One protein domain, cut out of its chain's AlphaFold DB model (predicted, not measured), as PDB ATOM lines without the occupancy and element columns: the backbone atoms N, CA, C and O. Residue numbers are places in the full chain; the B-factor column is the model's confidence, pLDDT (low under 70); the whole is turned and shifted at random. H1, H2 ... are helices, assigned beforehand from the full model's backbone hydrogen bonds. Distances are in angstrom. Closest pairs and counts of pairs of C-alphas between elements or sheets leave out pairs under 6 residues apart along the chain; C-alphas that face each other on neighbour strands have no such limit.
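This is residues 5 to 83 of the 279 residues of an uncharacterized protein of Avibacterium paragallinarum (UniProt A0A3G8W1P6). One long helix, H5, runs through the middle of a small helical body, and the other five helices are set round it. H3 crosses H5 on one side, with the short H1 near H3 on that same side; H6 folds back beside the last part of H5 on the opposite side, H4 meets the first part of H5, and the short H2 lies by residues 63 to 64 of H5. The printed part has 79 residues with six named helices, H1 to H6 in chain order, and no named strand; the class is all helix. It is compact, with a radius of gyration of the C-alphas of 12.8 A, and rounded, spanning 39 by 29 by 21 A.

H1, residues 5 to 11, is close but not clearly touching the hub, H5, residues 55 to 70; their closest C-alphas, of Ile 10 and Thr 59, are 7.4 A apart. H2, residues 14 to 18, only just touches H5, with 3 pairs of C-alphas within 8 A, the closest being Ile 15 and Phe 64 at 7.7 A; on H5 this involves residues 63 to 64 alone. H3, residues 23 to 36, touches H5 at a steep tilt of 57 degrees, opposite ways, with C-alphas of Ile 29 and Ile 67 closest at 6.2 A. H1 and H3 are near each other, with 7 pairs of C-alphas within 10 A. H4, residues 39 to 46, touches H5 with residues 55 to 59 of H5 alone, at a steep tilt of 47 degrees, opposite ways; the closest C-alphas, of Phe 45 and Gln 55, are 4.9 A apart. H6, residues 74 to 80, forms a helical hairpin with H5, at a shallow tilt of 15 degrees, opposite ways; it touches residues 65 to 69 of H5 alone, and the closest C-alphas, of Phe 68 and Val 77, are 6.4 A apart. H6 is apart from H3 and H4, among others. In H1, H2, H3, H4 and H5 every O i to N i+4 pair is within hydrogen-bond range; in H6 it is 1 of 3, beside 2 of 4 O i to N i+3 pairs.

H1 begins at C-alpha 5, (207.401, 226.403, 384.574), and H2 follows. H3 is 20.0 A from first to last C-alpha. H4 is 10.4 A long. H5, the longest helix, runs 22.9 A from C-alpha 55 at (194.352, 224.787, 385.455) to C-alpha 70 at (201.925, 217.490, 405.751). H6, 10.8 A long, ends at C-alpha 80, (188.099, 222.164, 401.467).

The C-alphas farthest apart, of Ser 24 and His 50, are 40.5 A apart. The printed part has no cut. The link from H4 to H5, 8 residues, is short but not tight; the links H1 to H2, H2 to H3, H3 to H4 and H5 to H6 are tight. The mean pLDDT of the printed part is 76.4, and it is under 70 at residues 5 to 6, 15, 47 to 52 and 73 to 81.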
ATOM      1  N   GLU A   5     208.417 225.345 384.560       69.25
ATOM      2  CA  GLU A   5     207.401 226.403 384.574       69.25
ATOM      3  C   GLU A   5     206.290 226.121 385.594       69.25
ATOM      4  O   GLU A   5     205.923 227.011 386.355       69.25
ATOM      5  N   THR A   6     205.800 224.878 385.687       67.81
ATOM      6  CA  THR A   6     204.779 224.500 386.681       67.81
ATOM      7  C   THR A   6     205.350 224.576 388.098       67.81
ATOM      8  O   THR A   6     204.683 225.064 389.005       67.81
ATOM      9  N   ILE A   7     206.608 224.160 388.294       72.81
ATOM     10  CA  ILE A   7     207.296 224.270 389.592       72.81
ATOM     11  C   ILE A   7     207.437 225.740 390.002       72.81
ATOM     12  O   ILE A   7     207.126 226.093 391.139       72.81
ATOM     13  N   GLN A   8     207.859 226.609 389.079       73.88
ATOM     14  CA  GLN A   8     207.940 228.045 389.334       73.88
ATOM     15  C   GLN A   8     206.562 228.629 389.648       73.88
ATOM     16  O   GLN A   8     206.438 229.390 390.603       73.88
ATOM     17  N   HIS A   9     205.522 228.253 388.908       73.69
ATOM     18  CA  HIS A   9     204.163 228.719 389.168       73.69
ATOM     19  C   HIS A   9     203.675 228.332 390.577       73.69
ATOM     20  O   HIS A   9     203.165 229.184 391.300       73.69
ATOM     21  N   ILE A  10     203.924 227.092 391.016       74.56
ATOM     22  CA  ILE A  10     203.603 226.620 392.374       74.56
ATOM     23  C   ILE A  10     204.361 227.424 393.442       74.56
ATOM     24  O   ILE A  10     203.773 227.847 394.434       74.56
ATOM     25  N   GLN A  11     205.660 227.661 393.240       74.44
ATOM     26  CA  GLN A  11     206.503 228.373 394.208       74.44
ATOM     27  C   GLN A  11     206.123 229.848 394.387       74.44
ATOM     28  O   GLN A  11     206.355 230.394 395.463       74.44
ATOM     29  N   HIS A  12     205.554 230.477 393.355       76.44
ATOM     30  CA  HIS A  12     205.062 231.859 393.398       76.44
ATOM     31  C   HIS A  12     203.574 231.951 393.775       76.44
ATOM     32  O   HIS A  12     203.012 233.048 393.821       76.44
ATOM     33  N   HIS A  13     202.910 230.819 394.031       75.88
ATOM     34  CA  HIS A  13     201.501 230.799 394.391       75.88
ATOM     35  C   HIS A  13     201.281 231.448 395.766       75.88
ATOM     36  O   HIS A  13     202.024 231.192 396.712       75.88
ATOM     37  N   GLN A  14     200.228 232.255 395.926       73.25
ATOM     38  CA  GLN A  14     200.000 233.029 397.159       73.25
ATOM     39  C   GLN A  14     199.906 232.147 398.415       73.25
ATOM     40  O   GLN A  14     200.448 232.490 399.465       73.25
ATOM     41  N   ILE A  15     199.291 230.968 398.288       69.50
ATOM     42  CA  ILE A  15     199.191 229.962 399.361       69.50
ATOM     43  C   ILE A  15     200.577 229.509 399.841       69.50
ATOM     44  O   ILE A  15     200.793 229.347 401.039       69.50
ATOM     45  N   TRP A  16     201.531 229.348 398.919       72.50
ATOM     46  CA  TRP A  16     202.902 228.942 399.240       72.50
ATOM     47  C   TRP A  16     203.597 229.955 400.159       72.50
ATOM     48  O   TRP A  16     204.391 229.590 401.028       72.50
ATOM     49  N   HIS A  17     203.261 231.236 399.997       73.62
ATOM     50  CA  HIS A  17     203.769 232.328 400.822       73.62
ATOM     51  C   HIS A  17     202.986 232.516 402.130       73.62
ATOM     52  O   HIS A  17     203.571 232.941 403.126       73.62
ATOM     53  N   PHE A  18     201.696 232.170 402.151       74.12
ATOM     54  CA  PHE A  18     200.816 232.343 403.309       74.12
ATOM     55  C   PHE A  18     201.268 231.544 404.541       74.12
ATOM     56  O   PHE A  18     201.324 232.088 405.640       74.12
ATOM     57  N   PHE A  19     201.647 230.275 404.369       71.69
ATOM     58  CA  PHE A  19     201.923 229.366 405.491       71.69
ATOM     59  C   PHE A  19     203.278 229.574 406.201       71.69
ATOM     60  O   PHE A  19     203.608 228.795 407.087       71.69
ATOM     61  N   GLN A  20     204.075 230.592 405.835       74.19
ATOM     62  CA  GLN A  20     205.392 230.901 406.443       74.19
ATOM     63  C   GLN A  20     206.284 229.662 406.696       74.19
ATOM     64  O   GLN A  20     206.991 229.568 407.697       74.19
ATOM     65  N   LEU A  21     206.248 228.701 405.771       78.50
ATOM     66  CA  LEU A  21     206.862 227.383 405.927       78.50
ATOM     67  C   LEU A  21     208.390 227.462 406.060       78.50
ATOM     68  O   LEU A  21     209.048 228.245 405.355       78.50
ATOM     69  N   SER A  22     208.964 226.596 406.904       82.19
ATOM     70  CA  SER A  22     210.417 226.439 407.004       82.19
ATOM     71  C   SER A  22     211.002 225.867 405.702       82.19
ATOM     72  O   SER A  22     210.290 225.324 404.854       82.19
ATOM     73  N   ASN A  23     212.320 225.974 405.510       82.94
ATOM     74  CA  ASN A  23     212.961 225.442 404.299       82.94
ATOM     75  C   ASN A  23     212.855 223.912 404.191       82.94
ATOM     76  O   ASN A  23     212.762 223.394 403.078       82.94
ATOM     77  N   SER A  24     212.853 223.190 405.318       82.06
ATOM     78  CA  SER A  24     212.639 221.738 405.327       82.06
ATOM     79  C   SER A  24     211.214 221.381 404.921       82.06
ATOM     80  O   SER A  24     211.037 220.501 404.080       82.06
ATOM     81  N   ASP A  25     210.218 222.111 405.430       81.69
ATOM     82  CA  ASP A  25     208.807 221.848 405.119       81.69
ATOM     83  C   ASP A  25     208.522 222.130 403.645       81.69
ATOM     84  O   ASP A  25     207.926 221.309 402.956       81.69
ATOM     85  N   LYS A  26     209.042 223.249 403.118       82.50
ATOM     86  CA  LYS A  26     208.943 223.593 401.690       82.50
ATOM     87  C   LYS A  26     209.493 222.493 400.791       82.50
ATOM     88  O   LYS A  26     208.902 222.213 399.751       82.50
ATOM     89  N   LYS A  27     210.617 221.881 401.176       84.19
ATOM     90  CA  LYS A  27     211.210 220.777 400.418       84.19
ATOM     91  C   LYS A  27     210.319 219.533 400.471       84.19
ATOM     92  O   LYS A  27     209.994 219.009 399.413       84.19
ATOM     93  N   SER A  28     209.874 219.123 401.663       85.38
ATOM     94  CA  SER A  28     208.987 217.958 401.829       85.38
ATOM     95  C   SER A  28     207.687 218.109 401.037       85.38
ATOM     96  O   SER A  28     207.325 217.236 400.250       85.38
ATOM     97  N   ILE A  29     207.031 219.265 401.170       85.44
ATOM     98  CA  ILE A  29     205.786 219.578 400.462       85.44
ATOM     99  C   ILE A  29     206.014 219.560 398.947       85.44
ATOM    100  O   ILE A  29     205.203 218.990 398.223       85.44
ATOM    101  N   MET A  30     207.108 220.146 398.447       86.12
ATOM    102  CA  MET A  30     207.403 220.147 397.009       86.12
ATOM    103  C   MET A  30     207.658 218.731 396.478       86.12
ATOM    104  O   MET A  30     207.127 218.371 395.429       86.12
ATOM    105  N   ASP A  31     208.415 217.914 397.211       86.44
ATOM    106  CA  ASP A  31     208.662 216.516 396.847       86.44
ATOM    107  C   ASP A  31     207.335 215.734 396.781       86.44
ATOM    108  O   ASP A  31     207.092 214.995 395.820       86.44
ATOM    109  N   LYS A  32     206.416 215.971 397.731       86.31
ATOM    110  CA  LYS A  32     205.067 215.384 397.697       86.31
ATOM    111  C   LYS A  32     204.215 215.897 396.539       86.31
ATOM    112  O   LYS A  32     203.591 215.082 395.865       86.31
ATOM    113  N   ILE A  33     204.219 217.199 396.254       86.25
ATOM    114  CA  ILE A  33     203.502 217.774 395.104       86.25
ATOM    115  C   ILE A  33     203.974 217.119 393.803       86.25
ATOM    116  O   ILE A  33     203.151 216.719 392.983       86.25
ATOM    117  N   ILE A  34     205.289 216.958 393.627       85.62
ATOM    118  CA  ILE A  34     205.858 216.294 392.449       85.62
ATOM    119  C   ILE A  34     205.397 214.836 392.370       85.62
ATOM    120  O   ILE A  34     205.088 214.358 391.277       85.62
ATOM    121  N   SER A  35     205.331 214.136 393.507       85.25
ATOM    122  CA  SER A  35     204.883 212.740 393.564       85.25
ATOM    123  C   SER A  35     203.384 212.560 393.291       85.25
ATOM    124  O   SER A  35     202.999 211.588 392.648       85.25
ATOM    125  N   ASN A  36     202.554 213.512 393.726       85.62
ATOM    126  CA  ASN A  36     201.094 213.473 393.598       85.62
ATOM    127  C   ASN A  36     200.588 214.074 392.281       85.62
ATOM    128  O   ASN A  36     199.395 214.022 391.989       85.62
ATOM    129  N   PHE A  37     201.474 214.666 391.485       86.56
ATOM    130  CA  PHE A  37     201.103 215.292 390.231       86.56
ATOM    131  C   PHE A  37     200.641 214.268 389.189       86.56
ATOM    132  O   PHE A  37     201.398 213.398 388.752       86.56
ATOM    133  N   ASP A  38     199.418 214.456 388.702       86.88
ATOM    134  CA  ASP A  38     198.830 213.683 387.619       86.88
ATOM    135  C   ASP A  38     198.766 214.522 386.329       86.88
ATOM    136  O   ASP A  38     198.014 215.492 386.199       86.88
ATOM    137  N   LYS A  39     199.558 214.114 385.330       85.06
ATOM    138  CA  LYS A  39     199.607 214.775 384.017       85.06
ATOM    139  C   LYS A  39     198.271 214.695 383.273       85.06
ATOM    140  O   LYS A  39     197.941 215.626 382.543       85.06
ATOM    141  N   TYR A  40     197.527 213.596 383.420       86.19
ATOM    142  CA  TYR A  40     196.212 213.465 382.797       86.19
ATOM    143  C   TYR A  40     195.264 214.516 383.377       86.19
ATOM    144  O   TYR A  40     194.647 215.249 382.612       86.19
ATOM    145  N   GLN A  41     195.219 214.648 384.708       86.50
ATOM    146  CA  GLN A  41     194.354 215.630 385.367       86.50
ATOM    147  C   GLN A  41     194.711 217.051 384.934       86.50
ATOM    148  O   GLN A  41     193.831 217.777 384.482       86.50
ATOM    149  N   LEU A  42     195.998 217.418 384.962       84.38
ATOM    150  CA  LEU A  42     196.433 218.732 384.483       84.38
ATOM    151  C   LEU A  42     195.958 218.992 383.045       84.38
ATOM    152  O   LEU A  42     195.385 220.040 382.774       84.38
ATOM    153  N   ASN A  43     196.173 218.046 382.128       84.06
ATOM    154  CA  ASN A  43     195.778 218.209 380.730       84.06
ATOM    155  C   ASN A  43     194.262 218.397 380.575       84.06
ATOM    156  O   ASN A  43     193.839 219.255 379.803       84.06
ATOM    157  N   THR A  44     193.451 217.644 381.320       83.94
ATOM    158  CA  THR A  44     191.988 217.801 381.326       83.94
ATOM    159  C   THR A  44     191.585 219.197 381.805       83.94
ATOM    160  O   THR A  44     190.745 219.841 381.182       83.94
ATOM    161  N   PHE A  45     192.242 219.704 382.851       83.62
ATOM    162  CA  PHE A  45     192.017 221.046 383.395       83.62
ATOM    163  C   PHE A  45     192.651 222.184 382.585       83.62
ATOM    164  O   PHE A  45     192.338 223.334 382.846       83.62
ATOM    165  N   ILE A  46     193.542 221.908 381.633       80.31
ATOM    166  CA  ILE A  46     194.018 222.897 380.651       80.31
ATOM    167  C   ILE A  46     193.042 222.977 379.479       80.31
ATOM    168  O   ILE A  46     192.805 224.051 378.929       80.31
ATOM    169  N   ASN A  47     192.468 221.836 379.093       66.75
ATOM    170  CA  ASN A  47     191.626 221.729 377.909       66.75
ATOM    171  C   ASN A  47     190.234 222.375 378.080       66.75
ATOM    172  O   ASN A  47     189.470 222.352 377.126       66.75
ATOM    173  N   ASN A  48     189.912 222.947 379.255       65.75
ATOM    174  CA  ASN A  48     188.799 223.870 379.568       65.75
ATOM    175  C   ASN A  48     187.509 223.713 378.745       65.75
ATOM    176  O   ASN A  48     186.841 224.697 378.414       65.75
ATOM    177  N   TYR A  49     187.132 222.482 378.410       61.66
ATOM    178  CA  TYR A  49     186.017 222.234 377.514       61.66
ATOM    179  C   TYR A  49     184.731 222.687 378.217       61.66
ATOM    180  O   TYR A  49     184.507 222.372 379.386       61.66
ATOM    181  N   HIS A  50     183.936 223.520 377.539       62.81
ATOM    182  CA  HIS A  50     182.768 224.216 378.105       62.81
ATOM    183  C   HIS A  50     183.036 225.148 379.310       62.81
ATOM    184  O   HIS A  50     182.093 225.517 380.009       62.81
ATOM    185  N   SER A  51     184.286 225.570 379.538       65.81
ATOM    186  CA  SER A  51     184.674 226.569 380.552       65.81
ATOM    187  C   SER A  51     184.381 226.192 382.017       65.81
ATOM    188  O   SER A  51     184.319 227.078 382.867       65.81
ATOM    189  N   TYR A  52     184.205 224.903 382.336       67.88
ATOM    190  CA  TYR A  52     183.976 224.439 383.720       67.88
ATOM    191  C   TYR A  52     185.252 224.077 384.482       67.88
ATOM    192  O   TYR A  52     185.251 224.024 385.710       67.88
ATOM    193  N   LEU A  53     186.330 223.787 383.760       78.00
ATOM    194  CA  LEU A  53     187.613 223.436 384.349       78.00
ATOM    195  C   LEU A  53     188.577 224.615 384.220       78.00
ATOM    196  O   LEU A  53     188.418 225.470 383.353       78.00
ATOM    197  N   SER A  54     189.553 224.671 385.120       80.12
ATOM    198  CA  SER A  54     190.648 225.634 385.072       80.12
ATOM    199  C   SER A  54     191.910 225.027 385.662       80.12
ATOM    200  O   SER A  54     191.887 224.471 386.762       80.12
ATOM    201  N   GLN A  55     193.037 225.202 384.976       80.50
ATOM    202  CA  GLN A  55     194.352 224.787 385.455       80.50
ATOM    203  C   GLN A  55     194.648 225.289 386.879       80.50
ATOM    204  O   GLN A  55     195.305 224.583 387.654       80.50
ATOM    205  N   ASN A  56     194.140 226.470 387.243       78.50
ATOM    206  CA  ASN A  56     194.314 227.030 388.581       78.50
ATOM    207  C   ASN A  56     193.623 226.165 389.639       78.50
ATOM    208  O   ASN A  56     194.234 225.887 390.659       78.50
ATOM    209  N   ILE A  57     192.419 225.645 389.367       81.19
ATOM    210  CA  ILE A  57     191.677 224.784 390.306       81.19
ATOM    211  C   ILE A  57     192.480 223.519 390.622       81.19
ATOM    212  O   ILE A  57     192.637 223.156 391.787       81.19
ATOM    213  N   TYR A  58     193.023 222.862 389.593       84.25
ATOM    214  CA  TYR A  58     193.862 221.678 389.784       84.25
ATOM    215  C   TYR A  58     195.134 222.009 390.577       84.25
ATOM    216  O   TYR A  58     195.475 221.313 391.533       84.25
ATOM    217  N   THR A  59     195.820 223.090 390.202       79.62
ATOM    218  CA  THR A  59     197.082 223.490 390.839       79.62
ATOM    219  C   THR A  59     196.870 223.878 392.304       79.62
ATOM    220  O   THR A  59     197.597 223.405 393.176       79.62
ATOM    221  N   GLU A  60     195.852 224.687 392.594       81.25
ATOM    222  CA  GLU A  60     195.477 225.087 393.949       81.25
ATOM    223  C   GLU A  60     195.086 223.881 394.798       81.25
ATOM    224  O   GLU A  60     195.566 223.753 395.923       81.25
ATOM    225  N   ASN A  61     194.276 222.961 394.261       83.56
ATOM    226  CA  ASN A  61     193.894 221.749 394.975       83.56
ATOM    227  C   ASN A  61     195.108 220.873 395.315       83.56
ATOM    228  O   ASN A  61     195.217 220.395 396.447       83.56
ATOM    229  N   LEU A  62     196.041 220.701 394.375       85.00
ATOM    230  CA  LEU A  62     197.267 219.932 394.583       85.00
ATOM    231  C   LEU A  62     198.143 220.553 395.682       85.00
ATOM    232  O   LEU A  62     198.627 219.839 396.563       85.00
ATOM    233  N   ILE A  63     198.314 221.879 395.664       81.62
ATOM    234  CA  ILE A  63     199.072 222.610 396.688       81.62
ATOM    235  C   ILE A  63     198.381 222.484 398.050       81.62
ATOM    236  O   ILE A  63     199.013 222.063 399.019       81.62
ATOM    237  N   PHE A  64     197.091 222.820 398.132       82.12
ATOM    238  CA  PHE A  64     196.342 222.819 399.388       82.12
ATOM    239  C   PHE A  64     196.295 221.435 400.028       82.12
ATOM    240  O   PHE A  64     196.653 221.293 401.196       82.12
ATOM    241  N   SER A  65     195.885 220.414 399.271       79.81
ATOM    242  CA  SER A  65     195.777 219.047 399.791       79.81
ATOM    243  C   SER A  65     197.116 218.544 400.326       79.81
ATOM    244  O   SER A  65     197.158 217.964 401.410       79.81
ATOM    245  N   THR A  66     198.218 218.838 399.631       82.44
ATOM    246  CA  THR A  66     199.556 218.419 400.061       82.44
ATOM    247  C   THR A  66     200.015 219.157 401.320       82.44
ATOM    248  O   THR A  66     200.514 218.519 402.246       82.44
ATOM    249  N   ILE A  67     199.818 220.479 401.395       79.94
ATOM    250  CA  ILE A  67     200.175 221.270 402.585       79.94
ATOM    251  C   ILE A  67     199.409 220.766 403.813       79.94
ATOM    252  O   ILE A  67     200.011 220.521 404.854       79.94
ATOM    253  N   PHE A  68     198.094 220.570 403.707       78.75
ATOM    254  CA  PHE A  68     197.287 220.142 404.853       78.75
ATOM    255  C   PHE A  68     197.570 218.702 405.292       78.75
ATOM    256  O   PHE A  68     197.530 218.421 406.489       78.75
ATOM    257  N   GLN A  69     197.899 217.807 404.355       78.06
ATOM    258  CA  GLN A  69     198.367 216.460 404.687       78.06
ATOM    259  C   GLN A  69     199.695 216.481 405.450       78.06
ATOM    260  O   GLN A  69     199.876 215.689 406.370       78.06
ATOM    261  N   GLU A  70     200.626 217.363 405.076       77.00
ATOM    262  CA  GLU A  70     201.925 217.490 405.751       77.00
ATOM    263  C   GLU A  70     201.826 218.127 407.133       77.00
ATOM    264  O   GLU A  70     202.556 217.757 408.046       77.00
ATOM    265  N   LEU A  71     200.903 219.070 407.300       73.69
ATOM    266  CA  LEU A  71     200.706 219.788 408.557       73.69
ATOM    267  C   LEU A  71     199.751 219.068 409.533       73.69
ATOM    268  O   LEU A  71     199.391 219.638 410.557       73.69
ATOM    269  N   ASP A  72     199.338 217.835 409.214       70.00
ATOM    270  CA  ASP A  72     198.427 216.970 409.991       70.00
ATOM    271  C   ASP A  72     197.075 217.612 410.370       70.00
ATOM    272  O   ASP A  72     196.407 217.210 411.323       70.00
ATOM    273  N   TYR A  73     196.608 218.585 409.587       67.62
ATOM    274  CA  TYR A  73     195.284 219.192 409.754       67.62
ATOM    275  C   TYR A  73     194.207 218.344 409.062       67.62
ATOM    276  O   TYR A  73     193.565 218.773 408.099       67.62
ATOM    277  N   LYS A  74     194.010 217.113 409.545       58.16
ATOM    278  CA  LYS A  74     193.086 216.129 408.950       58.16
ATOM    279  C   LYS A  74     191.646 216.634 408.821       58.16
ATOM    280  O   LYS A  74     191.020 216.384 407.793       58.16
ATOM    281  N   ASP A  75     191.164 217.408 409.793       54.53
ATOM    282  CA  ASP A  75     189.798 217.958 409.796       54.53
ATOM    283  C   ASP A  75     189.573 219.019 408.703       54.53
ATOM    284  O   ASP A  75     188.443 219.274 408.286       54.53
ATOM    285  N   PHE A  76     190.647 219.636 408.201       55.97
ATOM    286  CA  PHE A  76     190.576 220.665 407.161       55.97
ATOM    287  C   PHE A  76     190.556 220.062 405.749       55.97
ATOM    288  O   PHE A  76     189.934 220.619 404.844       55.97
ATOM    289  N   VAL A  77     191.183 218.896 405.557       54.62
ATOM    290  CA  VAL A  77     191.259 218.215 404.253       54.62
ATOM    291  C   VAL A  77     189.865 217.850 403.732       54.62
ATOM    292  O   VAL A  77     189.597 218.050 402.553       54.62
ATOM    293  N   SER A  78     188.958 217.383 404.596       55.59
ATOM    294  CA  SER A  78     187.610 216.952 404.192       55.59
ATOM    295  C   SER A  78     186.650 218.093 403.848       55.59
ATOM    296  O   SER A  78     185.673 217.865 403.138       55.59
ATOM    297  N   CYS A  79     186.893 219.302 404.358       52.62
ATOM    298  CA  CYS A  79     185.985 220.443 404.193       52.62
ATOM    299  C   CYS A  79     186.337 221.326 402.986       52.62
ATOM    300  O   CYS A  79     185.477 222.054 402.498       52.62
ATOM    301  N   TYR A  80     187.583 221.262 402.505       60.09
ATOM    302  CA  TYR A  80     188.099 222.164 401.467       60.09
ATOM    303  C   TYR A  80     188.697 221.442 400.251       60.09
ATOM    304  O   TYR A  80     189.147 222.099 399.310       60.09
ATOM    305  N   SER A  81     188.716 220.104 400.225       66.38
ATOM    306  CA  SER A  81     189.154 219.375 399.034       66.38
ATOM    307  C   SER A  81     188.145 219.530 397.895       66.38
ATOM    308  O   SER A  81     186.982 219.149 398.016       66.38
ATOM    309  N   VAL A  82     188.619 220.048 396.766       78.00
ATOM    310  CA  VAL A  82     187.903 220.045 395.485       78.00
ATOM    311  C   VAL A  82     187.738 218.599 395.015       78.00
ATOM    312  O   VAL A  82     188.697 217.822 395.033       78.00
ATOM    313  N   ASP A  83     186.536 218.235 394.574       82.94
ATOM    314  CA  ASP A  83     186.221 216.887 394.100       82.94
ATOM    315  C   ASP A  83     186.643 216.730 392.631       82.94
ATOM    316  O   ASP A  83     185.825 216.684 391.708       82.94
TER     317      ASP A  83